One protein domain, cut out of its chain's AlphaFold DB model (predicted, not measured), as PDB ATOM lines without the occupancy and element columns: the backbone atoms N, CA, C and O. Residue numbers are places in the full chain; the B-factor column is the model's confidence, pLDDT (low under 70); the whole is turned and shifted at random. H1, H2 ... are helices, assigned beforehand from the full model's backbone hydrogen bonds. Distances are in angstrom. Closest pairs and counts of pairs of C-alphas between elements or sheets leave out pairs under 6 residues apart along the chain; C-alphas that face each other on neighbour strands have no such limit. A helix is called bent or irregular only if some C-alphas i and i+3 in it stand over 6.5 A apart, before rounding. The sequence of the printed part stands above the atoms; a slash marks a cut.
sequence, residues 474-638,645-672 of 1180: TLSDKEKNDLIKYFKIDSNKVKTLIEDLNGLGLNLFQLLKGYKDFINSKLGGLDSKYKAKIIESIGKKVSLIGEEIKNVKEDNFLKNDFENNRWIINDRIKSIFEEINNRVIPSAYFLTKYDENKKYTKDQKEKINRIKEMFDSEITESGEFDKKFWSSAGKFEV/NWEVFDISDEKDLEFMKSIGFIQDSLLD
ATOM      1  N   THR A 474       2.806  26.295  26.964       63.03
ATOM      2  CA  THR A 474       1.423  25.910  26.663       63.03
ATOM      3  C   THR A 474       1.158  25.976  25.157       63.03
ATOM      4  O   THR A 474       0.882  27.033  24.594       63.03
ATOM      5  N   LEU A 475       1.227  24.819  24.492       75.31
ATOM      6  CA  LEU A 475       0.873  24.670  23.076       75.31
ATOM      7  C   LEU A 475      -0.508  25.271  22.788       75.31
ATOM      8  O   LEU A 475      -1.489  24.964  23.476       75.31
ATOM      9  N   SER A 476      -0.596  26.077  21.732       84.62
ATOM     10  CA  SER A 476      -1.870  26.615  21.257       84.62
ATOM     11  C   SER A 476      -2.799  25.490  20.787       84.62
ATOM     12  O   SER A 476      -2.351  24.433  20.338       84.62
ATOM     13  N   ASP A 477      -4.115  25.715  20.815       84.50
ATOM     14  CA  ASP A 477      -5.092  24.714  20.349       84.50
ATOM     15  C   ASP A 477      -4.880  24.324  18.881       84.50
ATOM     16  O   ASP A 477      -5.129  23.186  18.477       84.50
ATOM     17  N   LYS A 478      -4.356  25.255  18.078       88.06
ATOM     18  CA  LYS A 478      -3.936  24.976  16.706       88.06
ATOM     19  C   LYS A 478      -2.788  23.963  16.674       88.06
ATOM     20  O   LYS A 478      -2.880  22.980  15.948       88.06
ATOM     21  N   GLU A 479      -1.746  24.165  17.476       87.62
ATOM     22  CA  GLU A 479      -0.606  23.245  17.535       87.62
ATOM     23  C   GLU A 479      -0.998  21.871  18.085       87.62
ATOM     24  O   GLU A 479      -0.544  20.851  17.567       87.62
ATOM     25  N   LYS A 480      -1.888  21.825  19.083       89.44
ATOM     26  CA  LYS A 480      -2.461  20.577  19.609       89.44
ATOM     27  C   LYS A 480      -3.190  19.790  18.518       89.44
ATOM     28  O   LYS A 480      -2.925  18.603  18.326       89.44
ATOM     29  N   ASN A 481      -4.054  20.456  17.752       90.00
ATOM     30  CA  ASN A 481      -4.759  19.838  16.627       90.00
ATOM     31  C   ASN A 481      -3.797  19.384  15.518       90.00
ATOM     32  O   ASN A 481      -3.982  18.310  14.939       90.00
ATOM     33  N   ASP A 482      -2.743  20.157  15.254       92.50
ATOM     34  CA  ASP A 482      -1.706  19.783  14.294       92.50
ATOM     35  C   ASP A 482      -0.932  18.535  14.744       92.50
ATOM     36  O   ASP A 482      -0.588  17.708  13.900       92.50
ATOM     37  N   LEU A 483      -0.682  18.351  16.047       93.44
ATOM     38  CA  LEU A 483      -0.060  17.137  16.594       93.44
ATOM     39  C   LEU A 483      -0.971  15.911  16.454       93.44
ATOM     40  O   LEU A 483      -0.521  14.878  15.961       93.44
ATOM     41  N   ILE A 484      -2.254  16.037  16.809       92.38
ATOM     42  CA  ILE A 484      -3.251  14.958  16.655       92.38
ATOM     43  C   ILE A 484      -3.326  14.514  15.193       92.38
ATOM     44  O   ILE A 484      -3.259  13.323  14.885       92.38
ATOM     45  N   LYS A 485      -3.400  15.488  14.277       93.31
ATOM     46  CA  LYS A 485      -3.433  15.233  12.837       93.31
ATOM     47  C   LYS A 485      -2.130  14.617  12.333       93.31
ATOM     48  O   LYS A 485      -2.180  13.706  11.510       93.31
ATOM     49  N   TYR A 486      -0.981  15.100  12.810       94.56
ATOM     50  CA  TYR A 486       0.332  14.588  12.420       94.56
ATOM     51  C   TYR A 486       0.464  13.099  12.753       94.56
ATOM     52  O   TYR A 486       0.806  12.324  11.867       94.56
ATOM     53  N   PHE A 487       0.105  12.690  13.974       94.62
ATOM     54  CA  PHE A 487       0.162  11.292  14.419       94.62
ATOM     55  C   PHE A 487      -1.073  10.454  14.054       94.62
ATOM     56  O   PHE A 487      -1.145   9.291  14.431       94.62
ATOM     57  N   LYS A 488      -2.030  11.005  13.291       93.00
ATOM     58  CA  LYS A 488      -3.266  10.318  12.864       93.00
ATOM     59  C   LYS A 488      -4.061   9.705  14.027       93.00
ATOM     60  O   LYS A 488      -4.614   8.615  13.898       93.00
ATOM     61  N   ILE A 489      -4.108  10.397  15.162       89.50
ATOM     62  CA  ILE A 489      -4.792   9.901  16.359       89.50
ATOM     63  C   ILE A 489      -6.280  10.262  16.268       89.50
ATOM     64  O   ILE A 489      -6.630  11.362  15.837       89.50
ATOM     65  N   ASP A 490      -7.162   9.345  16.670       85.88
ATOM     66  CA  ASP A 490      -8.601   9.609  16.754       85.88
ATOM     67  C   ASP A 490      -8.884  10.716  17.781       85.88
ATOM     68  O   ASP A 490      -8.659  10.549  18.982       85.88
ATOM     69  N   SER A 491      -9.413  11.847  17.306       81.62
ATOM     70  CA  SER A 491      -9.711  13.025  18.121       81.62
ATOM     71  C   SER A 491     -10.651  12.730  19.292       81.62
ATOM     72  O   SER A 491     -10.528  13.362  20.340       81.62
ATOM     73  N   ASN A 492     -11.572  11.771  19.142       82.38
ATOM     74  CA  ASN A 492     -12.510  11.416  20.206       82.38
ATOM     75  C   ASN A 492     -11.802  10.666  21.337       82.38
ATOM     76  O   ASN A 492     -11.996  11.002  22.503       82.38
ATOM     77  N   LYS A 493     -10.931   9.707  20.994       80.00
ATOM     78  CA  LYS A 493     -10.104   8.982  21.973       80.00
ATOM     79  C   LYS A 493      -9.124   9.918  22.681       80.00
ATOM     80  O   LYS A 493      -8.939   9.818  23.891       80.00
ATOM     81  N   VAL A 494      -8.540  10.861  21.940       83.94
ATOM     82  CA  VAL A 494      -7.598  11.849  22.483       83.94
ATOM     83  C   VAL A 494      -8.253  12.751  23.522       83.94
ATOM     84  O   VAL A 494      -7.624  13.047  24.530       83.94
ATOM     85  N   LYS A 495      -9.506  13.172  23.321       82.69
ATOM     86  CA  LYS A 495     -10.178  14.069  24.269       82.69
ATOM     87  C   LYS A 495     -10.295  13.447  25.665       82.69
ATOM     88  O   LYS A 495      -9.883  14.075  26.635       82.69
ATOM     89  N   THR A 496     -10.791  12.214  25.752       81.44
ATOM     90  CA  THR A 496     -10.899  11.483  27.026       81.44
ATOM     91  C   THR A 496      -9.525  11.225  27.639       81.44
ATOM     92  O   THR A 496      -9.336  11.420  28.835       81.44
ATOM     93  N   LEU A 497      -8.541  10.860  26.813       86.19
ATOM     94  CA  LEU A 497      -7.173  10.633  27.269       86.19
ATOM     95  C   LEU A 497      -6.527  11.902  27.858       86.19
ATOM     96  O   LEU A 497      -5.822  11.824  28.858       86.19
ATOM     97  N   ILE A 498      -6.766  13.070  27.258       85.56
ATOM     98  CA  ILE A 498      -6.261  14.354  27.764       85.56
ATOM     99  C   ILE A 498      -6.888  14.693  29.112       85.56
ATOM    100  O   ILE A 498      -6.179  15.155  29.998       85.56
ATOM    101  N   GLU A 499      -8.197  14.500  29.270       82.44
ATOM    102  CA  GLU A 499      -8.881  14.753  30.543       82.44
ATOM    103  C   GLU A 499      -8.280  13.889  31.663       82.44
ATOM    104  O   GLU A 499      -7.944  14.410  32.726       82.44
ATOM    105  N   ASP A 500      -8.041  12.608  31.378       83.19
ATOM    106  CA  ASP A 500      -7.432  11.667  32.318       83.19
ATOM    107  C   ASP A 500      -5.972  12.005  32.659       83.19
ATOM    108  O   ASP A 500      -5.594  11.982  33.829       83.19
ATOM    109  N   LEU A 501      -5.150  12.343  31.661       86.06
ATOM    110  CA  LEU A 501      -3.744  12.701  31.874       86.06
ATOM    111  C   LEU A 501      -3.587  14.062  32.563       86.06
ATOM    112  O   LEU A 501      -2.746  14.202  33.449       86.06
ATOM    113  N   ASN A 502      -4.423  15.046  32.227       82.38
ATOM    114  CA  ASN A 502      -4.409  16.351  32.890       82.38
ATOM    115  C   ASN A 502      -4.773  16.232  34.375       82.38
ATOM    116  O   ASN A 502      -4.205  16.958  35.187       82.38
ATOM    117  N   GLY A 503      -5.671  15.307  34.740       78.31
ATOM    118  CA  GLY A 503      -5.977  14.995  36.141       78.31
ATOM    119  C   GLY A 503      -4.772  14.479  36.938       78.31
ATOM    120  O   GLY A 503      -4.756  14.590  38.157       78.31
ATOM    121  N   LEU A 504      -3.743  13.974  36.251       79.44
ATOM    122  CA  LEU A 504      -2.483  13.494  36.826       79.44
ATOM    123  C   LEU A 504      -1.334  14.507  36.706       79.44
ATOM    124  O   LEU A 504      -0.223  14.218  37.139       79.44
ATOM    125  N   GLY A 505      -1.556  15.659  36.065       79.88
ATOM    126  CA  GLY A 505      -0.479  16.585  35.701       79.88
ATOM    127  C   GLY A 505       0.451  16.071  34.590       79.88
ATOM    128  O   GLY A 505       1.552  16.586  34.435       79.88
ATOM    129  N   LEU A 506       0.031  15.069  33.806       86.31
ATOM    130  CA  LEU A 506       0.803  14.496  32.695       86.31
ATOM    131  C   LEU A 506       0.423  15.146  31.355       86.31
ATOM    132  O   LEU A 506      -0.757  15.323  31.050       86.31
ATOM    133  N   ASN A 507       1.409  15.456  30.508       87.62
ATOM    134  CA  ASN A 507       1.187  16.217  29.275       87.62
ATOM    135  C   ASN A 507       1.409  15.389  27.999       87.62
ATOM    136  O   ASN A 507       2.515  15.307  27.456       87.62
ATOM    137  N   LEU A 508       0.319  14.852  27.437       89.81
ATOM    138  CA  LEU A 508       0.356  14.112  26.167       89.81
ATOM    139  C   LEU A 508       0.966  14.926  25.019       89.81
ATOM    140  O   LEU A 508       1.682  14.391  24.177       89.81
ATOM    141  N   PHE A 509       0.671  16.223  24.945       89.81
ATOM    142  CA  PHE A 509       1.128  17.035  23.824       89.81
ATOM    143  C   PHE A 509       2.621  17.336  23.888       89.81
ATOM    144  O   PHE A 509       3.239  17.474  22.833       89.81
ATOM    145  N   GLN A 510       3.209  17.381  25.083       86.50
ATOM    146  CA  GLN A 510       4.656  17.470  25.257       86.50
ATOM    147  C   GLN A 510       5.345  16.209  24.726       86.50
ATOM    148  O   GLN A 510       6.256  16.322  23.904       86.50
ATOM    149  N   LEU A 511       4.823  15.025  25.068       89.44
ATOM    150  CA  LEU A 511       5.290  13.746  24.524       89.44
ATOM    151  C   LEU A 511       5.222  13.728  22.983       89.44
ATOM    152  O   LEU A 511       6.211  13.447  22.301       89.44
ATOM    153  N   LEU A 512       4.064  14.079  22.409       92.38
ATOM    154  CA  LEU A 512       3.869  14.108  20.953       92.38
ATOM    155  C   LEU A 512       4.774  15.138  20.266       92.38
ATOM    156  O   LEU A 512       5.319  14.868  19.191       92.38
ATOM    157  N   LYS A 513       4.950  16.317  20.870       91.00
ATOM    158  CA  LYS A 513       5.863  17.348  20.370       91.00
ATOM    159  C   LYS A 513       7.299  16.824  20.344       91.00
ATOM    160  O   LYS A 513       7.933  16.918  19.295       91.00
ATOM    161  N   GLY A 514       7.756  16.181  21.420       88.75
ATOM    162  CA  GLY A 514       9.079  15.555  21.501       88.75
ATOM    163  C   GLY A 514       9.327  14.560  20.365       88.75
ATOM    164  O   GLY A 514      10.314  14.676  19.635       88.75
ATOM    165  N   TYR A 515       8.380  13.648  20.116       92.56
ATOM    166  CA  TYR A 515       8.480  12.717  18.985       92.56
ATOM    167  C   TYR A 515       8.490  13.421  17.627       92.56
ATOM    168  O   TYR A 515       9.284  13.069  16.749       92.56
ATOM    169  N   LYS A 516       7.619  14.413  17.418       92.88
ATOM    170  CA  LYS A 516       7.547  15.153  16.151       92.88
ATOM    171  C   LYS A 516       8.856  15.890  15.875       92.88
ATOM    172  O   LYS A 516       9.366  15.821  14.753       92.88
ATOM    173  N   ASP A 517       9.408  16.557  16.881       89.56
ATOM    174  CA  ASP A 517      10.653  17.311  16.775       89.56
ATOM    175  C   ASP A 517      11.838  16.375  16.524       89.56
ATOM    176  O   ASP A 517      12.666  16.653  15.648       89.56
ATOM    177  N   PHE A 518      11.881  15.212  17.182       89.56
ATOM    178  CA  PHE A 518      12.894  14.191  16.917       89.56
ATOM    179  C   PHE A 518      12.809  13.664  15.476       89.56
ATOM    180  O   PHE A 518      13.811  13.659  14.754       89.56
ATOM    181  N   ILE A 519      11.620  13.255  15.016       91.31
ATOM    182  CA  ILE A 519      11.423  12.711  13.662       91.31
ATOM    183  C   ILE A 519      11.823  13.745  12.603       91.31
ATOM    184  O   ILE A 519      12.538  13.421  11.651       91.31
ATOM    185  N   ASN A 520      11.408  15.000  12.768       90.00
ATOM    186  CA  ASN A 520      11.684  16.039  11.780       90.00
ATOM    187  C   ASN A 520      13.156  16.469  11.770       90.00
ATOM    188  O   ASN A 520      13.720  16.673  10.695       90.00
ATOM    189  N   SER A 521      13.791  16.580  12.940       87.62
ATOM    190  CA  SER A 521      15.169  17.074  13.049       87.62
ATOM    191  C   SER A 521      16.227  15.985  12.853       87.62
ATOM    192  O   SER A 521      17.216  16.207  12.153       87.62
ATOM    193  N   LYS A 522      16.045  14.804  13.456       86.44
ATOM    194  CA  LYS A 522      17.048  13.724  13.477       86.44
ATOM    195  C   LYS A 522      16.817  12.679  12.399       86.44
ATOM    196  O   LYS A 522      17.790  12.123  11.900       86.44
ATOM    197  N   LEU A 523      15.565  12.450  12.002       88.56
ATOM    198  CA  LEU A 523      15.223  11.504  10.936       88.56
ATOM    199  C   LEU A 523      14.950  12.198   9.595       88.56
ATOM    200  O   LEU A 523      14.433  11.574   8.676       88.56
ATOM    201  N   GLY A 524      15.327  13.473   9.436       82.19
ATOM    202  CA  GLY A 524      15.077  14.281   8.236       82.19
ATOM    203  C   GLY A 524      15.482  13.616   6.910       82.19
ATOM    204  O   GLY A 524      14.738  13.729   5.938       82.19
ATOM    205  N   GLY A 525      16.581  12.855   6.890       83.19
ATOM    206  CA  GLY A 525      17.062  12.114   5.712       83.19
ATOM    207  C   GLY A 525      16.384  10.763   5.443       83.19
ATOM    208  O   GLY A 525      16.731  10.106   4.469       83.19
ATOM    209  N   LEU A 526      15.446  10.327   6.289       90.50
ATOM    210  CA  LEU A 526      14.724   9.067   6.113       90.50
ATOM    211  C   LEU A 526      13.658   9.186   5.012       90.50
ATOM    212  O   LEU A 526      12.991  10.221   4.902       90.50
ATOM    213  N   ASP A 527      13.451   8.103   4.255       89.81
ATOM    214  CA  ASP A 527      12.360   7.999   3.282       89.81
ATOM    215  C   ASP A 527      11.004   8.321   3.938       89.81
ATOM    216  O   ASP A 527      10.675   7.847   5.032       89.81
ATOM    217  N   SER A 528      10.209   9.130   3.238       91.00
ATOM    218  CA  SER A 528       8.842   9.492   3.603       91.00
ATOM    219  C   SER A 528       7.967   8.292   3.980       91.00
ATOM    220  O   SER A 528       7.194   8.401   4.934       91.00
ATOM    221  N   LYS A 529       8.119   7.139   3.307       92.06
ATOM    222  CA  LYS A 529       7.333   5.933   3.613       92.06
ATOM    223  C   LYS A 529       7.654   5.383   5.007       92.06
ATOM    224  O   LYS A 529       6.746   5.036   5.756       92.06
ATOM    225  N   TYR A 530       8.932   5.383   5.391       91.38
ATOM    226  CA  TYR A 530       9.392   4.889   6.689       91.38
ATOM    227  C   TYR A 530       9.045   5.870   7.809       91.38
ATOM    228  O   TYR A 530       8.585   5.455   8.871       91.38
ATOM    229  N   LYS A 531       9.143   7.183   7.555       93.06
ATOM    230  CA  LYS A 531       8.625   8.197   8.491       93.06
ATOM    231  C   LYS A 531       7.134   8.018   8.744       93.06
ATOM    232  O   LYS A 531       6.715   8.044   9.896       93.06
ATOM    233  N   ALA A 532       6.342   7.809   7.692       92.00
ATOM    234  CA  ALA A 532       4.902   7.608   7.819       92.00
ATOM    235  C   ALA A 532       4.560   6.397   8.701       92.00
ATOM    236  O   ALA A 532       3.613   6.474   9.479       92.00
ATOM    237  N   LYS A 533       5.361   5.326   8.631       92.81
ATOM    238  CA  LYS A 533       5.239   4.143   9.494       92.81
ATOM    239  C   LYS A 533       5.566   4.455  10.956       92.81
ATOM    240  O   LYS A 533       4.775   4.137  11.832       92.81
ATOM    241  N   ILE A 534       6.670   5.146  11.239       93.12
ATOM    242  CA  ILE A 534       7.010   5.557  12.617       93.12
ATOM    243  C   ILE A 534       5.896   6.426  13.215       93.12
ATOM    244  O   ILE A 534       5.460   6.202  14.340       93.12
ATOM    245  N   ILE A 535       5.397   7.389  12.435       94.69
ATOM    246  CA  ILE A 535       4.296   8.276  12.827       94.69
ATOM    247  C   ILE A 535       3.018   7.475  13.122       94.69
ATOM    248  O   ILE A 535       2.361   7.726  14.130       94.69
ATOM    249  N   GLU A 536       2.672   6.506  12.272       93.38
ATOM    250  CA  GLU A 536       1.513   5.631  12.478       93.38
ATOM    251  C   GLU A 536       1.667   4.742  13.723       93.38
ATOM    252  O   GLU A 536       0.721   4.614  14.497       93.38
ATOM    253  N   SER A 537       2.853   4.167  13.944       93.25
ATOM    254  CA  SER A 537       3.171   3.350  15.122       93.25
ATOM    255  C   SER A 537       3.001   4.153  16.415       93.25
ATOM    256  O   SER A 537       2.258   3.726  17.298       93.25
ATOM    257  N   ILE A 538       3.570   5.364  16.490       94.12
ATOM    258  CA  ILE A 538       3.398   6.269  17.639       94.12
ATOM    259  C   ILE A 538       1.917   6.602  17.851       94.12
ATOM    260  O   ILE A 538       1.426   6.500  18.972       94.12
ATOM    261  N   GLY A 539       1.178   6.949  16.792       93.00
ATOM    262  CA  GLY A 539      -0.247   7.278  16.897       93.00
ATOM    263  C   GLY A 539      -1.110   6.130  17.431       93.00
ATOM    264  O   GLY A 539      -2.003   6.343  18.257       93.00
ATOM    265  N   LYS A 540      -0.812   4.897  17.012       91.25
ATOM    266  CA  LYS A 540      -1.471   3.691  17.526       91.25
ATOM    267  C   LYS A 540      -1.079   3.395  18.977       91.25
ATOM    268  O   LYS A 540      -1.966   3.149  19.786       91.25
ATOM    269  N   LYS A 541       0.202   3.525  19.345       91.69
ATOM    270  CA  LYS A 541       0.673   3.370  20.737       91.69
ATOM    271  C   LYS A 541       0.038   4.385  21.691       91.69
ATOM    272  O   LYS A 541      -0.339   4.019  22.797       91.69
ATOM    273  N   VAL A 542      -0.196   5.623  21.247       91.50
ATOM    274  CA  VAL A 542      -0.943   6.627  22.034       91.50
ATOM    275  C   VAL A 542      -2.362   6.157  22.356       91.50
ATOM    276  O   VAL A 542      -2.873   6.435  23.437       91.50
ATOM    277  N   SER A 543      -2.995   5.401  21.456       84.75
ATOM    278  CA  SER A 543      -4.332   4.857  21.712       84.75
ATOM    279  C   SER A 543      -4.338   3.804  22.827       84.75
ATOM    280  O   SER A 543      -5.364   3.653  23.485       84.75
ATOM    281  N   LEU A 544      -3.210   3.126  23.075       87.44
ATOM    282  CA  LEU A 544      -3.064   2.154  24.167       87.44
ATOM    283  C   LEU A 544      -2.900   2.819  25.538       87.44
ATOM    284  O   LEU A 544      -3.200   2.199  26.553       87.44
ATOM    285  N   ILE A 545      -2.488   4.091  25.589       89.06
ATOM    286  CA  ILE A 545      -2.356   4.830  26.855       89.06
ATOM    287  C   ILE A 545      -3.697   4.864  27.600       89.06
ATOM    288  O   ILE A 545      -3.733   4.704  28.816       89.06
ATOM    289  N   GLY A 546      -4.807   5.045  26.877       84.44
ATOM    290  CA  GLY A 546      -6.137   5.075  27.490       84.44
ATOM    291  C   GLY A 546      -6.523   3.747  28.147       84.44
ATOM    292  O   GLY A 546      -7.153   3.749  29.202       84.44
ATOM    293  N   GLU A 547      -6.120   2.619  27.555       82.50
ATOM    294  CA  GLU A 547      -6.322   1.292  28.149       82.50
ATOM    295  C   GLU A 547      -5.441   1.106  29.385       82.50
ATOM    296  O   GLU A 547      -5.939   0.648  30.407       82.50
ATOM    297  N   GLU A 548      -4.180   1.539  29.339       84.44
ATOM    298  CA  GLU A 548      -3.278   1.442  30.491       84.44
ATOM    299  C   GLU A 548      -3.759   2.289  31.674       84.44
ATOM    300  O   GLU A 548      -3.823   1.806  32.803       84.44
ATOM    301  N   ILE A 549      -4.199   3.525  31.426       82.69
ATOM    302  CA  ILE A 549      -4.809   4.372  32.458       82.69
ATOM    303  C   ILE A 549      -6.042   3.696  33.057       82.69
ATOM    304  O   ILE A 549      -6.228   3.705  34.276       82.69
ATOM    305  N   LYS A 550      -6.894   3.106  32.215       82.56
ATOM    306  CA  LYS A 550      -8.077   2.384  32.676       82.56
ATOM    307  C   LYS A 550      -7.689   1.186  33.546       82.56
ATOM    308  O   LYS A 550      -8.259   1.035  34.623       82.56
ATOM    309  N   ASN A 551      -6.700   0.396  33.129       80.44
ATOM    310  CA  ASN A 551      -6.189  -0.737  33.898       80.44
ATOM    311  C   ASN A 551      -5.668  -0.283  35.267       80.44
ATOM    312  O   ASN A 551      -6.015  -0.879  36.279       80.44
ATOM    313  N   VAL A 552      -4.911   0.818  35.320       75.56
ATOM    314  CA  VAL A 552      -4.413   1.389  36.582       75.56
ATOM    315  C   VAL A 552      -5.554   1.875  37.488       75.56
ATOM    316  O   VAL A 552      -5.484   1.707  38.702       75.56
ATOM    317  N   LYS A 553      -6.630   2.446  36.929       74.75
ATOM    318  CA  LYS A 553      -7.825   2.843  37.702       74.75
ATOM    319  C   LYS A 553      -8.606   1.643  38.252       74.75
ATOM    320  O   LYS A 553      -9.280   1.765  39.277       74.75
ATOM    321  N   GLU A 554      -8.573   0.516  37.546       76.62
ATOM    322  CA  GLU A 554      -9.234  -0.732  37.942       76.62
ATOM    323  C   GLU A 554      -8.379  -1.567  38.910       76.62
ATOM    324  O   GLU A 554      -8.929  -2.380  39.655       76.62
ATOM    325  N   ASP A 555      -7.070  -1.320  38.960       72.50
ATOM    326  CA  ASP A 555      -6.142  -1.949  39.894       72.50
ATOM    327  C   ASP A 555      -6.450  -1.518  41.340       72.50
ATOM    328  O   ASP A 555      -6.289  -0.355  41.728       72.50
ATOM    329  N   ASN A 556      -6.917  -2.469  42.155       56.75
ATOM    330  CA  ASN A 556      -7.362  -2.224  43.531       56.75
ATOM    331  C   ASN A 556      -6.278  -1.570  44.406       56.75
ATOM    332  O   ASN A 556      -6.625  -0.881  45.367       56.75
ATOM    333  N   PHE A 557      -4.996  -1.745  44.066       57.19
ATOM    334  CA  PHE A 557      -3.866  -1.152  44.784       57.19
ATOM    335  C   PHE A 557      -3.666   0.341  44.479       57.19
ATOM    336  O   PHE A 557      -3.310   1.108  45.370       57.19
ATOM    337  N   LEU A 558      -3.941   0.785  43.247       59.19
ATOM    338  CA  LEU A 558      -3.683   2.164  42.799       59.19
ATOM    339  C   LEU A 558      -4.948   3.039  42.800       59.19
ATOM    340  O   LEU A 558      -4.863   4.267  42.739       59.19
ATOM    341  N   LYS A 559      -6.124   2.416  42.939       59.62
ATOM    342  CA  LYS A 559      -7.443   3.060  42.886       59.62
ATOM    343  C   LYS A 559      -7.676   4.150  43.938       59.62
ATOM    344  O   LYS A 559      -8.370   5.121  43.652       59.62
ATOM    345  N   ASN A 560      -7.114   4.005  45.139       59.28
ATOM    346  CA  ASN A 560      -7.340   4.955  46.239       59.28
ATOM    347  C   ASN A 560      -6.473   6.221  46.147       59.28
ATOM    348  O   ASN A 560      -6.770   7.188  46.845       59.28
ATOM    349  N   ASP A 561      -5.427   6.220  45.312       65.81
ATOM    350  CA  ASP A 561      -4.428   7.300  45.244       65.81
ATOM    351  C   ASP A 561      -4.040   7.649  43.794       65.81
ATOM    352  O   ASP A 561      -2.932   8.105  43.526       65.81
ATOM    353  N   PHE A 562      -4.948   7.406  42.837       70.38
ATOM    354  CA  PHE A 562      -4.697   7.546  41.395       70.38
ATOM    355  C   PHE A 562      -4.060   8.900  41.030       70.38
ATOM    356  O   PHE A 562      -3.082   8.930  40.289       70.38
ATOM    357  N   GLU A 563      -4.547   9.995  41.620       68.50
ATOM    358  CA  GLU A 563      -4.049  11.364  41.397       68.50
ATOM    359  C   GLU A 563      -2.587  11.570  41.843       68.50
ATOM    360  O   GLU A 563      -1.873  12.389  41.265       68.50
ATOM    361  N   ASN A 564      -2.102  10.784  42.810       69.69
ATOM    362  CA  ASN A 564      -0.727  10.851  43.316       69.69
ATOM    363  C   ASN A 564       0.223   9.848  42.635       69.69
ATOM    364  O   ASN A 564       1.420   9.838  42.912       69.69
ATOM    365  N   ASN A 565      -0.271   9.031  41.701       75.00
ATOM    366  CA  ASN A 565       0.512   7.985  41.035       75.00
ATOM    367  C   ASN A 565       1.115   8.424  39.691       75.00
ATOM    368  O   ASN A 565       1.476   7.578  38.871       75.00
ATOM    369  N   ARG A 566       1.263   9.734  39.443       84.12
ATOM    370  CA  ARG A 566       1.692  10.258  38.134       84.12
ATOM    371  C   ARG A 566       3.035   9.709  37.638       84.12
ATOM    372  O   ARG A 566       3.144   9.407  36.456       84.12
ATOM    373  N   TRP A 567       4.020   9.494  38.516       85.62
ATOM    374  CA  TRP A 567       5.314   8.895  38.144       85.62
ATOM    375  C   TRP A 567       5.197   7.413  37.778       85.62
ATOM    376  O   TRP A 567       5.749   6.989  36.769       85.62
ATOM    377  N   ILE A 568       4.411   6.639  38.535       81.50
ATOM    378  CA  ILE A 568       4.146   5.220  38.238       81.50
ATOM    379  C   ILE A 568       3.418   5.092  36.897       81.50
ATOM    380  O   ILE A 568       3.790   4.285  36.048       81.50
ATOM    381  N   ILE A 569       2.394   5.921  36.685       82.88
ATOM    382  CA  ILE A 569       1.625   5.942  35.440       82.88
ATOM    383  C   ILE A 569       2.517   6.376  34.275       82.88
ATOM    384  O   ILE A 569       2.456   5.767  33.210       82.88
ATOM    385  N   ASN A 570       3.390   7.366  34.473       86.19
ATOM    386  CA  ASN A 570       4.372   7.754  33.471       86.19
ATOM    387  C   ASN A 570       5.315   6.598  33.101       86.19
ATOM    388  O   ASN A 570       5.486   6.322  31.917       86.19
ATOM    389  N   ASP A 571       5.881   5.892  34.082       81.31
ATOM    390  CA  ASP A 571       6.762   4.742  33.845       81.31
ATOM    391  C   ASP A 571       6.039   3.617  33.083       81.31
ATOM    392  O   ASP A 571       6.569   3.080  32.103       81.31
ATOM    393  N   ARG A 572       4.786   3.319  33.450       82.62
ATOM    394  CA  ARG A 572       3.949   2.359  32.715       82.62
ATOM    395  C   ARG A 572       3.687   2.812  31.281       82.62
ATOM    396  O   ARG A 572       3.817   2.012  30.358       82.62
ATOM    397  N   ILE A 573       3.413   4.096  31.053       84.75
ATOM    398  CA  ILE A 573       3.216   4.625  29.698       84.75
ATOM    399  C   ILE A 573       4.525   4.621  28.899       84.75
ATOM    400  O   ILE A 573       4.507   4.260  27.723       84.75
ATOM    401  N   LYS A 574       5.674   4.945  29.502       84.00
ATOM    402  CA  LYS A 574       6.988   4.843  28.843       84.00
ATOM    403  C   LYS A 574       7.235   3.430  28.315       84.00
ATOM    404  O   LYS A 574       7.733   3.298  27.196       84.00
ATOM    405  N   SER A 575       6.816   2.396  29.050       82.12
ATOM    406  CA  SER A 575       6.941   1.000  28.603       82.12
ATOM    407  C   SER A 575       6.182   0.709  27.295       82.12
ATOM    408  O   SER A 575       6.670  -0.031  26.442       82.12
ATOM    409  N   ILE A 576       5.045   1.379  27.052       87.00
ATOM    410  CA  ILE A 576       4.275   1.259  25.799       87.00
ATOM    411  C   ILE A 576       5.133   1.680  24.592       87.00
ATOM    412  O   ILE A 576       5.040   1.079  23.514       87.00
ATOM    413  N   PHE A 577       5.989   2.689  24.776       88.31
ATOM    414  CA  PHE A 577       6.864   3.251  23.746       88.31
ATOM    415  C   PHE A 577       8.272   2.642  23.719       88.31
ATOM    416  O   PHE A 577       9.085   3.042  22.884       88.31
ATOM    417  N   GLU A 578       8.580   1.672  24.580       84.44
ATOM    418  CA  GLU A 578       9.934   1.130  24.720       84.44
ATOM    419  C   GLU A 578      10.462   0.537  23.406       84.44
ATOM    420  O   GLU A 578      11.576   0.843  22.994       84.44
ATOM    421  N   GLU A 579       9.639  -0.216  22.671       83.31
ATOM    422  CA  GLU A 579      10.000  -0.745  21.345       83.31
ATOM    423  C   GLU A 579      10.344   0.379  20.350       83.31
ATOM    424  O   GLU A 579      11.300   0.275  19.574       83.31
ATOM    425  N   ILE A 580       9.595   1.486  20.389       87.88
ATOM    426  CA  ILE A 580       9.830   2.633  19.508       87.88
ATOM    427  C   ILE A 580      11.169   3.286  19.848       87.88
ATOM    428  O   ILE A 580      11.988   3.520  18.956       87.88
ATOM    429  N   ASN A 581      11.399   3.544  21.133       86.56
ATOM    430  CA  ASN A 581      12.573   4.256  21.620       86.56
ATOM    431  C   ASN A 581      13.846   3.416  21.529       86.56
ATOM    432  O   ASN A 581      14.894   3.935  21.141       86.56
ATOM    433  N   ASN A 582      13.748   2.120  21.823       81.94
ATOM    434  CA  ASN A 582      14.906   1.244  21.904       81.94
ATOM    435  C   ASN A 582      15.246   0.570  20.573       81.94
ATOM    436  O   ASN A 582      16.399   0.198  20.364       81.94
ATOM    437  N   ARG A 583      14.286   0.434  19.647       84.56
ATOM    438  CA  ARG A 583      14.507  -0.327  18.407       84.56
ATOM    439  C   ARG A 583      14.161   0.428  17.140       84.56
ATOM    440  O   ARG A 583      15.019   0.604  16.268       84.56
ATOM    441  N   VAL A 584      12.924   0.911  17.031       88.19
ATOM    442  CA  VAL A 584      12.419   1.525  15.790       88.19
ATOM    443  C   VAL A 584      13.180   2.808  15.465       88.19
ATOM    444  O   VAL A 584      13.705   2.951  14.360       88.19
ATOM    445  N   ILE A 585      13.278   3.742  16.414       89.88
ATOM    446  CA  ILE A 585      13.955   5.021  16.193       89.88
ATOM    447  C   ILE A 585      15.463   4.840  15.957       89.88
ATOM    448  O   ILE A 585      15.964   5.421  14.990       89.88
ATOM    449  N   PRO A 586      16.206   4.048  16.755       86.50
ATOM    450  CA  PRO A 586      17.609   3.756  16.471       86.50
ATOM    451  C   PRO A 586      17.818   3.176  15.070       86.50
ATOM    452  O   PRO A 586      18.668   3.650  14.315       86.50
ATOM    453  N   SER A 587      16.980   2.223  14.666       87.06
ATOM    454  CA  SER A 587      17.062   1.608  13.339       87.06
ATOM    455  C   SER A 587      16.741   2.594  12.214       87.06
ATOM    456  O   SER A 587      17.444   2.639  11.202       87.06
ATOM    457  N   ALA A 588      15.740   3.456  12.409       89.00
ATOM    458  CA  ALA A 588      15.432   4.556  11.499       89.00
ATOM    459  C   ALA A 588      16.600   5.543  11.386       89.00
ATOM    460  O   ALA A 588      16.971   5.959  10.289       89.00
ATOM    461  N   TYR A 589      17.204   5.907  12.518       88.19
ATOM    462  CA  TYR A 589      18.345   6.811  12.556       88.19
ATOM    463  C   TYR A 589      19.525   6.226  11.789       88.19
ATOM    464  O   TYR A 589      20.126   6.919  10.966       88.19
ATOM    465  N   PHE A 590      19.818   4.941  11.988       85.56
ATOM    466  CA  PHE A 590      20.852   4.251  11.233       85.56
ATOM    467  C   PHE A 590      20.599   4.313   9.721       85.56
ATOM    468  O   PHE A 590      21.513   4.669   8.977       85.56
ATOM    469  N   LEU A 591      19.362   4.080   9.263       86.81
ATOM    470  CA  LEU A 591      19.013   4.220   7.843       86.81
ATOM    471  C   LEU A 591      19.263   5.633   7.293       86.81
ATOM    472  O   LEU A 591      19.574   5.767   6.115       86.81
ATOM    473  N   THR A 592      19.189   6.686   8.116       86.50
ATOM    474  CA  THR A 592      19.525   8.056   7.666       86.50
ATOM    475  C   THR A 592      21.023   8.308   7.513       86.50
ATOM    476  O   THR A 592      21.430   9.224   6.798       86.50
ATOM    477  N   LYS A 593      21.853   7.533   8.217       83.81
ATOM    478  CA  LYS A 593      23.321   7.602   8.144       83.81
ATOM    479  C   LYS A 593      23.900   6.592   7.163       83.81
ATOM    480  O   LYS A 593      25.074   6.697   6.796       83.81
ATOM    481  N   TYR A 594      23.085   5.628   6.759       79.44
ATOM    482  CA  TYR A 594      23.417   4.643   5.760       79.44
ATOM    483  C   TYR A 594      23.570   5.299   4.383       79.44
ATOM    484  O   TYR A 594      22.683   5.978   3.879       79.44
ATOM    485  N   ASP A 595      24.724   5.066   3.774       77.25
ATOM    486  CA  ASP A 595      25.064   5.499   2.419       77.25
ATOM    487  C   ASP A 595      25.398   4.270   1.585       77.25
ATOM    488  O   ASP A 595      26.460   3.692   1.803       77.25
ATOM    489  N   GLU A 596      24.526   3.891   0.642       72.69
ATOM    490  CA  GLU A 596      24.651   2.705  -0.226       72.69
ATOM    491  C   GLU A 596      25.988   2.616  -0.983       72.69
ATOM    492  O   GLU A 596      26.403   1.521  -1.368       72.69
ATOM    493  N   ASN A 597      26.704   3.735  -1.138       73.88
ATOM    494  CA  ASN A 597      27.990   3.793  -1.834       73.88
ATOM    495  C   ASN A 597      29.186   3.391  -0.958       73.88
ATOM    496  O   ASN A 597      30.280   3.143  -1.475       73.88
ATOM    497  N   LYS A 598      29.020   3.308   0.368       76.56
ATOM    498  CA  LYS A 598      30.083   2.842   1.269       76.56
ATOM    499  C   LYS A 598      30.208   1.317   1.229       76.56
ATOM    500  O   LYS A 598      29.241   0.572   1.080       76.56
ATOM    501  N   LYS A 599      31.440   0.821   1.394       72.06
ATOM    502  CA  LYS A 599      31.705  -0.620   1.514       72.06
ATOM    503  C   LYS A 599      31.281  -1.120   2.896       72.06
ATOM    504  O   LYS A 599      32.056  -1.032   3.842       72.06
ATOM    505  N   TYR A 600      30.078  -1.676   2.985       70.25
ATOM    506  CA  TYR A 600      29.625  -2.434   4.156       70.25
ATOM    507  C   TYR A 600      29.972  -3.913   4.036       70.25
ATOM    508  O   TYR A 600      30.029  -4.466   2.930       70.25
ATOM    509  N   THR A 601      30.158  -4.561   5.184       73.81
ATOM    510  CA  THR A 601      30.284  -6.018   5.266       73.81
ATOM    511  C   THR A 601      28.975  -6.698   4.856       73.81
ATOM    512  O   THR A 601      27.913  -6.073   4.810       73.81
ATOM    513  N   LYS A 602      29.037  -7.998   4.544       72.75
ATOM    514  CA  LYS A 602      27.843  -8.793   4.220       72.75
ATOM    515  C   LYS A 602      26.804  -8.715   5.346       72.75
ATOM    516  O   LYS A 602      25.650  -8.414   5.074       72.75
ATOM    517  N   ASP A 603      27.252  -8.869   6.588       65.94
ATOM    518  CA  ASP A 603      26.399  -8.842   7.779       65.94
ATOM    519  C   ASP A 603      25.722  -7.480   7.973       65.94
ATOM    520  O   ASP A 603      24.555  -7.401   8.336       65.94
ATOM    521  N   GLN A 604      26.435  -6.384   7.694       68.25
ATOM    522  CA  GLN A 604      25.852  -5.043   7.739       68.25
ATOM    523  C   GLN A 604      24.764  -4.876   6.674       68.25
ATOM    524  O   GLN A 604      23.695  -4.360   6.982       68.25
ATOM    525  N   LYS A 605      24.997  -5.345   5.440       74.88
ATOM    526  CA  LYS A 605      23.993  -5.292   4.361       74.88
ATOM    527  C   LYS A 605      22.754  -6.129   4.672       74.88
ATOM    528  O   LYS A 605      21.648  -5.678   4.403       74.88
ATOM    529  N   GLU A 606      22.934  -7.312   5.254       73.94
ATOM    530  CA  GLU A 606      21.820  -8.157   5.691       73.94
ATOM    531  C   GLU A 606      20.971  -7.453   6.759       73.94
ATOM    532  O   GLU A 606      19.751  -7.414   6.642       73.94
ATOM    533  N   LYS A 607      21.609  -6.786   7.727       71.94
ATOM    534  CA  LYS A 607      20.924  -5.965   8.742       71.94
ATOM    535  C   LYS A 607      20.139  -4.814   8.140       71.94
ATOM    536  O   LYS A 607      18.996  -4.587   8.504       71.94
ATOM    537  N   ILE A 608      20.740  -4.093   7.198       79.81
ATOM    538  CA  ILE A 608      20.059  -3.005   6.491       79.81
ATOM    539  C   ILE A 608      18.807  -3.530   5.790       79.81
ATOM    540  O   ILE A 608      17.767  -2.883   5.855       79.81
ATOM    541  N   ASN A 609      18.898  -4.697   5.150       81.69
ATOM    542  CA  ASN A 609      17.751  -5.319   4.500       81.69
ATOM    543  C   ASN A 609      16.674  -5.708   5.516       81.69
ATOM    544  O   ASN A 609      15.527  -5.348   5.301       81.69
ATOM    545  N   ARG A 610      17.031  -6.315   6.654       81.50
ATOM    546  CA  ARG A 610      16.066  -6.639   7.721       81.50
ATOM    547  C   ARG A 610      15.397  -5.403   8.321       81.50
ATOM    548  O   ARG A 610      14.191  -5.401   8.526       81.50
ATOM    549  N   ILE A 611      16.146  -4.318   8.536       84.50
ATOM    550  CA  ILE A 611      15.578  -3.038   8.983       84.50
ATOM    551  C   ILE A 611      14.614  -2.480   7.924       84.50
ATOM    552  O   ILE A 611      13.533  -2.004   8.265       84.50
ATOM    553  N   LYS A 612      14.977  -2.541   6.634       86.62
ATOM    554  CA  LYS A 612      14.088  -2.130   5.534       86.62
ATOM    555  C   LYS A 612      12.821  -2.994   5.496       86.62
ATOM    556  O   LYS A 612      11.738  -2.428   5.410       86.62
ATOM    557  N   GLU A 613      12.946  -4.315   5.629       85.44
ATOM    558  CA  GLU A 613      11.825  -5.265   5.673       85.44
ATOM    559  C   GLU A 613      10.891  -5.004   6.862       85.44
ATOM    560  O   GLU A 613       9.677  -4.969   6.677       85.44
ATOM    561  N   MET A 614      11.444  -4.726   8.049       86.75
ATOM    562  CA  MET A 614      10.673  -4.290   9.214       86.75
ATOM    563  C   MET A 614       9.855  -3.037   8.886       86.75
ATOM    564  O   MET A 614       8.657  -3.008   9.131       86.75
ATOM    565  N   PHE A 615      10.453  -2.003   8.288       88.75
ATOM    566  CA  PHE A 615       9.697  -0.797   7.931       88.75
ATOM    567  C   PHE A 615       8.735  -0.976   6.745       88.75
ATOM    568  O   PHE A 615       7.790  -0.195   6.604       88.75
ATOM    569  N   ASP A 616       8.966  -1.973   5.894       87.50
ATOM    570  CA  ASP A 616       8.054  -2.360   4.818       87.50
ATOM    571  C   ASP A 616       6.900  -3.253   5.333       87.50
ATOM    572  O   ASP A 616       5.915  -3.447   4.616       87.50
ATOM    573  N   SER A 617       6.955  -3.727   6.586       86.88
ATOM    574  CA  SER A 617       5.875  -4.486   7.220       86.88
ATOM    575  C   SER A 617       4.640  -3.628   7.505       86.88
ATOM    576  O   SER A 617       4.681  -2.396   7.620       86.88
ATOM    577  N   GLU A 618       3.492  -4.283   7.663       86.50
ATOM    578  CA  GLU A 618       2.315  -3.636   8.241       86.50
ATOM    579  C   GLU A 618       2.529  -3.353   9.731       86.50
ATOM    580  O   GLU A 618       3.296  -4.043  10.404       86.50
ATOM    581  N   ILE A 619       1.873  -2.297  10.217       87.19
ATOM    582  CA  ILE A 619       1.853  -1.946  11.637       87.19
ATOM    583  C   ILE A 619       0.567  -2.520  12.207       87.19
ATOM    584  O   ILE A 619      -0.518  -2.214  11.700       87.19
ATOM    585  N   THR A 620       0.679  -3.319  13.261       86.88
ATOM    586  CA  THR A 620      -0.462  -3.943  13.941       86.88
ATOM    587  C   THR A 620      -1.417  -2.893  14.517       86.88
ATOM    588  O   THR A 620      -1.109  -1.701  14.542       86.88
ATOM    589  N   GLU A 621      -2.585  -3.301  15.011       82.94
ATOM    590  CA  GLU A 621      -3.488  -2.390  15.734       82.94
ATOM    591  C   GLU A 621      -2.869  -1.866  17.041       82.94
ATOM    592  O   GLU A 621      -3.104  -0.715  17.403       82.94
ATOM    593  N   SER A 622      -1.992  -2.652  17.679       83.62
ATOM    594  CA  SER A 622      -1.203  -2.251  18.855       83.62
ATOM    595  C   SER A 622      -0.054  -1.284  18.532       83.62
ATOM    596  O   SER A 622       0.697  -0.897  19.424       83.62
ATOM    597  N   GLY A 623       0.117  -0.886  17.267       83.75
ATOM    598  CA  GLY A 623       1.191   0.018  16.858       83.75
ATOM    599  C   GLY A 623       2.571  -0.637  16.793       83.75
ATOM    600  O   GLY A 623       3.566   0.078  16.735       83.75
ATOM    601  N   GLU A 624       2.649  -1.965  16.813       85.00
ATOM    602  CA  GLU A 624       3.899  -2.726  16.722       85.00
ATOM    603  C   GLU A 624       4.237  -3.035  15.258       85.00
ATOM    604  O   GLU A 624       3.348  -3.175  14.411       85.00
ATOM    605  N   PHE A 625       5.528  -3.158  14.957       83.25
ATOM    606  CA  PHE A 625       5.979  -3.725  13.683       83.25
ATOM    607  C   PHE A 625       5.876  -5.258  13.748       83.25
ATOM    608  O   PHE A 625       5.915  -5.827  14.841       83.25
ATOM    609  N   ASP A 626       5.712  -5.941  12.604       73.00
ATOM    610  CA  ASP A 626       5.489  -7.398  12.588       73.00
ATOM    611  C   ASP A 626       6.595  -8.119  13.373       73.00
ATOM    612  O   ASP A 626       7.780  -8.081  13.021       73.00
ATOM    613  N   LYS A 627       6.197  -8.811  14.448       63.94
ATOM    614  CA  LYS A 627       7.149  -9.445  15.356       63.94
ATOM    615  C   LYS A 627       7.963 -10.554  14.721       63.94
ATOM    616  O   LYS A 627       8.981 -10.920  15.298       63.94
ATOM    617  N   LYS A 628       7.608 -11.033  13.527       64.19
ATOM    618  CA  LYS A 628       8.448 -11.958  12.753       64.19
ATOM    619  C   LYS A 628       9.843 -11.401  12.472       64.19
ATOM    620  O   LYS A 628      10.764 -12.199  12.362       64.19
ATOM    621  N   PHE A 629      10.031 -10.082  12.428       57.88
ATOM    622  CA  PHE A 629      11.356  -9.453  12.286       57.88
ATOM    623  C   PHE A 629      12.134  -9.363  13.607       57.88
ATOM    624  O   PHE A 629      13.351  -9.210  13.594       57.88
ATOM    625  N   TRP A 630      11.436  -9.488  14.738       56.50
ATOM    626  CA  TRP A 630      12.015  -9.492  16.083       56.50
ATOM    627  C   TRP A 630      12.267 -10.911  16.616       56.50
ATOM    628  O   TRP A 630      13.126 -11.096  17.473       56.50
ATOM    629  N   SER A 631      11.482 -11.897  16.160       48.38
ATOM    630  CA  SER A 631      11.391 -13.248  16.733       48.38
ATOM    631  C   SER A 631      11.774 -14.385  15.782       48.38
ATOM    632  O   SER A 631      11.765 -15.544  16.201       48.38
ATOM    633  N   SER A 632      12.180 -14.107  14.535       42.97
ATOM    634  CA  SER A 632      12.764 -15.149  13.669       42.97
ATOM    635  C   SER A 632      14.148 -15.641  14.136       42.97
ATOM    636  O   SER A 632      14.669 -16.608  13.587       42.97
ATOM    637  N   ALA A 633      14.650 -15.114  15.259       39.56
ATOM    638  CA  ALA A 633      15.668 -15.730  16.110       39.56
ATOM    639  C   ALA A 633      15.148 -16.879  17.012       39.56
ATOM    640  O   ALA A 633      15.844 -17.330  17.922       39.56
ATOM    641  N   GLY A 634      13.945 -17.403  16.777       40.88
ATOM    642  CA  GLY A 634      13.546 -18.709  17.286       40.88
ATOM    643  C   GLY A 634      13.981 -19.831  16.336       40.88
ATOM    644  O   GLY A 634      13.270 -20.099  15.373       40.88
ATOM    645  N   LYS A 635      15.052 -20.563  16.689       33.50
ATOM    646  CA  LYS A 635      15.405 -21.929  16.211       33.50
ATOM    647  C   LYS A 635      16.364 -22.110  15.013       33.50
ATOM    648  O   LYS A 635      16.136 -23.007  14.208       33.50
ATOM    649  N   PHE A 636      17.496 -21.404  14.939       27.97
ATOM    650  CA  PHE A 636      18.652 -21.937  14.192       27.97
ATOM    651  C   PHE A 636      19.944 -21.928  15.021       27.97
ATOM    652  O   PHE A 636      20.547 -20.895  15.287       27.97
ATOM    653  N   GLU A 637      20.265 -23.141  15.467       35.19
ATOM    654  CA  GLU A 637      21.553 -23.781  15.746       35.19
ATOM    655  C   GLU A 637      22.846 -22.932  15.749       35.19
ATOM    656  O   GLU A 637      23.215 -22.274  14.779       35.19
ATOM    657  N   VAL A 638      23.619 -23.152  16.822       30.27
ATOM    658  CA  VAL A 638      25.024 -22.769  17.065       30.27
ATOM    659  C   VAL A 638      25.245 -21.325  17.532       30.27
ATOM    660  O   VAL A 638      25.550 -20.412  16.767       30.27
ATOM    661  N   ASN A 645      24.236 -11.538  16.881       46.69
ATOM    662  CA  ASN A 645      22.824 -11.648  16.466       46.69
ATOM    663  C   ASN A 645      22.198 -10.252  16.351       46.69
ATOM    664  O   ASN A 645      21.506  -9.817  17.263       46.69
ATOM    665  N   TRP A 646      22.495  -9.488  15.296       52.66
ATOM    666  CA  TRP A 646      21.791  -8.218  15.090       52.66
ATOM    667  C   TRP A 646      20.875  -8.421  13.904       52.66
ATOM    668  O   TRP A 646      21.342  -8.525  12.772       52.66
ATOM    669  N   GLU A 647      19.590  -8.547  14.186       58.03
ATOM    670  CA  GLU A 647      18.546  -8.603  13.165       58.03
ATOM    671  C   GLU A 647      17.917  -7.208  13.002       58.03
ATOM    672  O   GLU A 647      17.671  -6.783  11.876       58.03
ATOM    673  N   VAL A 648      17.811  -6.442  14.096       64.88
ATOM    674  CA  VAL A 648      17.467  -5.010  14.170       64.88
ATOM    675  C   VAL A 648      18.259  -4.391  15.337       64.88
ATOM    676  O   VAL A 648      18.634  -5.129  16.245       64.88
ATOM    677  N   PHE A 649      18.549  -3.082  15.315       69.75
ATOM    678  CA  PHE A 649      19.232  -2.432  16.443       69.75
ATOM    679  C   PHE A 649      18.339  -2.414  17.678       69.75
ATOM    680  O   PHE A 649      17.182  -2.007  17.581       69.75
ATOM    681  N   ASP A 650      18.901  -2.776  18.824       76.38
ATOM    682  CA  ASP A 650      18.281  -2.624  20.132       76.38
ATOM    683  C   ASP A 650      19.250  -1.907  21.069       76.38
ATOM    684  O   ASP A 650      20.195  -2.502  21.568       76.38
ATOM    685  N   ILE A 651      19.031  -0.618  21.328       68.94
ATOM    686  CA  ILE A 651      19.929   0.162  22.197       68.94
ATOM    687  C   ILE A 651      19.813  -0.206  23.686       68.94
ATOM    688  O   ILE A 651      20.520   0.393  24.499       68.94
ATOM    689  N   SER A 652      18.941  -1.156  24.055       66.31
ATOM    690  CA  SER A 652      19.039  -1.837  25.351       66.31
ATOM    691  C   SER A 652      20.216  -2.826  25.393       66.31
ATOM    692  O   SER A 652      20.762  -3.067  26.470       66.31
ATOM    693  N   ASP A 653      20.680  -3.326  24.236       69.19
ATOM    694  CA  ASP A 653      21.971  -4.002  24.094       69.19
ATOM    695  C   ASP A 653      23.088  -2.951  24.037       69.19
ATOM    696  O   ASP A 653      23.133  -2.057  23.186       69.19
ATOM    697  N   GLU A 654      24.035  -3.076  24.959       63.66
ATOM    698  CA  GLU A 654      25.162  -2.165  25.093       63.66
ATOM    699  C   GLU A 654      26.011  -2.069  23.815       63.66
ATOM    700  O   GLU A 654      26.493  -0.989  23.471       63.66
ATOM    701  N   LYS A 655      26.175  -3.169  23.066       65.31
ATOM    702  CA  LYS A 655      26.967  -3.169  21.825       65.31
ATOM    703  C   LYS A 655      26.297  -2.350  20.730       65.31
ATOM    704  O   LYS A 655      26.977  -1.637  19.987       65.31
ATOM    705  N   ASP A 656      24.980  -2.465  20.630       68.94
ATOM    706  CA  ASP A 656      24.181  -1.687  19.694       68.94
ATOM    707  C   ASP A 656      24.176  -0.226  20.122       68.94
ATOM    708  O   ASP A 656      24.390   0.654  19.290       68.94
ATOM    709  N   LEU A 657      24.058   0.052  21.421       73.44
ATOM    710  CA  LEU A 657      24.172   1.404  21.953       73.44
ATOM    711  C   LEU A 657      25.540   2.041  21.658       73.44
ATOM    712  O   LEU A 657      25.593   3.186  21.206       73.44
ATOM    713  N   GLU A 658      26.649   1.331  21.881       67.62
ATOM    714  CA  GLU A 658      28.000   1.809  21.558       67.62
ATOM    715  C   GLU A 658      28.156   2.083  20.061       67.62
ATOM    716  O   GLU A 658      28.686   3.127  19.662       67.62
ATOM    717  N   PHE A 659      27.664   1.172  19.220       73.25
ATOM    718  CA  PHE A 659      27.676   1.364  17.778       73.25
ATOM    719  C   PHE A 659      26.847   2.585  17.371       73.25
ATOM    720  O   PHE A 659      27.334   3.437  16.623       73.25
ATOM    721  N   MET A 660      25.632   2.720  17.896       77.69
ATOM    722  CA  MET A 660      24.747   3.843  17.612       77.69
ATOM    723  C   MET A 660      25.382   5.167  18.065       77.69
ATOM    724  O   MET A 660      25.423   6.132  17.295       77.69
ATOM    725  N   LYS A 661      25.997   5.210  19.252       77.50
ATOM    726  CA  LYS A 661      26.792   6.363  19.711       77.50
ATOM    727  C   LYS A 661      27.942   6.681  18.751       77.50
ATOM    728  O   LYS A 661      28.164   7.849  18.434       77.50
ATOM    729  N   SER A 662      28.635   5.666  18.225       70.75
ATOM    730  CA  SER A 662      29.748   5.852  17.279       70.75
ATOM    731  C   SER A 662      29.332   6.502  15.952       70.75
ATOM    732  O   SER A 662      30.131   7.210  15.341       70.75
ATOM    733  N   ILE A 663      28.076   6.324  15.529       74.62
ATOM    734  CA  ILE A 663      27.514   6.968  14.331       74.62
ATOM    735  C   ILE A 663      26.790   8.292  14.642       74.62
ATOM    736  O   ILE A 663      26.136   8.863  13.766       74.62
ATOM    737  N   GLY A 664      26.917   8.795  15.875       75.81
ATOM    738  CA  GLY A 664      26.379  10.084  16.310       75.81
ATOM    739  C   GLY A 664      24.930  10.045  16.797       75.81
ATOM    740  O   GLY A 664      24.290  11.098  16.871       75.81
ATOM    741  N   PHE A 665      24.389   8.866  17.111       78.44
ATOM    742  CA  PHE A 665      23.100   8.764  17.785       78.44
ATOM    743  C   PHE A 665      23.231   9.235  19.233       78.44
ATOM    744  O   PHE A 665      24.027   8.705  20.009       78.44
ATOM    745  N   ILE A 666      22.438  10.242  19.590       70.38
ATOM    746  CA  ILE A 666      22.399  10.807  20.936       70.38
ATOM    747  C   ILE A 666      21.128  10.283  21.598       70.38
ATOM    748  O   ILE A 666      20.056  10.869  21.435       70.38
ATOM    749  N   GLN A 667      21.256   9.172  22.328       66.31
ATOM    750  CA  GLN A 667      20.153   8.554  23.080       66.31
ATOM    751  C   GLN A 667      19.481   9.553  24.034       66.31
ATOM    752  O   GLN A 667      18.280   9.466  24.260       66.31
ATOM    753  N   ASP A 668      20.232  10.542  24.527       61.03
ATOM    754  CA  ASP A 668      19.726  11.559  25.451       61.03
ATOM    755  C   ASP A 668      18.509  12.303  24.900       61.03
ATOM    756  O   ASP A 668      17.551  12.501  25.629       61.03
ATOM    757  N   SER A 669      18.475  12.568  23.592       61.03
ATOM    758  CA  SER A 669      17.328  13.239  22.965       61.03
ATOM    759  C   SER A 669      16.045  12.398  22.882       61.03
ATOM    760  O   SER A 669      14.994  12.950  22.574       61.03
ATOM    761  N   LEU A 670      16.111  11.085  23.140       69.69
ATOM    762  CA  LEU A 670      14.927  10.234  23.322       69.69
ATOM    763  C   LEU A 670      14.517  10.105  24.785       69.69
ATOM    764  O   LEU A 670      13.333   9.969  25.063       69.69
ATOM    765  N   LEU A 671      15.483  10.168  25.704       62.72
ATOM    766  CA  LEU A 671      15.220  10.150  27.143       62.72
ATOM    767  C   LEU A 671      14.487  11.417  27.611       62.72
ATOM    768  O   LEU A 671      13.801  11.372  28.624       62.72
ATOM    769  N   ASP A 672      14.591  12.515  26.855       64.00
ATOM    770  CA  ASP A 672      13.884  13.769  27.141       64.00
ATOM    771  C   ASP A 672      12.400  13.746  26.708       64.00
ATOM    772  O   ASP A 672      11.627  14.625  27.106       64.00
TER     773      ASP A 672
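What this domain is: This is residues 474 to 638 and 645 to 672 of the 1180 residues of an uncharacterized protein of Candidatus Gracilibacteria bacterium (UniProt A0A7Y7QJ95). The long helix H4 is the spine of an all-helix body; H3 and H6 run beside it in a loose three-helix bundle, up and down, each against the one before, and H5 folds back along the later part of H4. H1 packs on H3 and H2 crosses the later part of H4, while H9 and H10 lie near H6 on its side away from H4. The printed part has 193 residues with ten named helices, H1 to H10 in order, and no named strand. It is compact, with a radius of gyration of the C-alphas of 18.1 A and spans of 57 by 41 by 28 A.

Where its parts are: H1, residues 477 to 486, begins with C-alpha 477 at (-5.092, 24.714, 20.349). H2 is residues 491 to 502 and H3 residues 508 to 522, 21.0 A long. H4, residues 528 to 554, measures 40.1 A from C-alpha 528 at (8.842, 9.492, 3.603); it is neither bent nor irregular, but only just: C-alphas 543 and 546 are 6.1 A apart. H5 is residues 566 to 576. H6, residues 578 to 593, 22.3 A long, has a kink of 25 degrees near residue 585 and is only just irregular, with C-alphas 582 and 585 6.9 A apart. H7 is residues 602 to 616, 20.8 A long, H8 residues 628 to 631 and H9 residues 654 to 662. H10, residues 668 to 671, ends with C-alpha 671 at (15.220, 10.150, 27.143).

How they stand to each other: H4 is the hub. Its residues 530 to 538 touch H6 at a shallow tilt of 11 degrees, opposite ways; the closest C-alphas, Ile 534 and Val 584, are 7.5 A apart. H4 and H5 form a hairpin, tilted steeply at 43 degrees, with C-alphas 545 and 573 closest at 6.3 A. H2 touches H4 at 54 degrees, steep, C-alphas 497 and 546 being closest at 5.7 A. H7 only just touches H4, with 3 pairs of C-alphas within 8 A, the closest Tyr 530 and Phe 615 at 5.8 A. H7 only just touches H8 too, C-alphas 614 and 629 being closest at 6.0 A. H1 touches H3, C-alphas 480 and 509 being closest at 6.6 A. H9 and H10 are close to H6 but not clearly touching: closest C-alphas 586 and 660 at 7.2 A, 581 and 670 at 6.6 A. Every O i to N i+4 pair is within hydrogen-bond range in H1, H3, H7 and H9, against 7 of 8 in H2, 19 of 23 in H4, 6 of 7 in H5 and 10 of 12 in H6; H8 and H10 are too short for such a pair.

The domain as a whole: The C-alphas farthest apart, Asn 560 and Asn 597, are 59.7 A apart. Residues 639 to 644 are not printed; C-alphas 638 and 645 are 11.4 A apart across this cut. The links H4 to H5 and H7 to H8 are long. Mean pLDDT of the printed part is 78.9; 41 residues are under 70, among them 627 to 638.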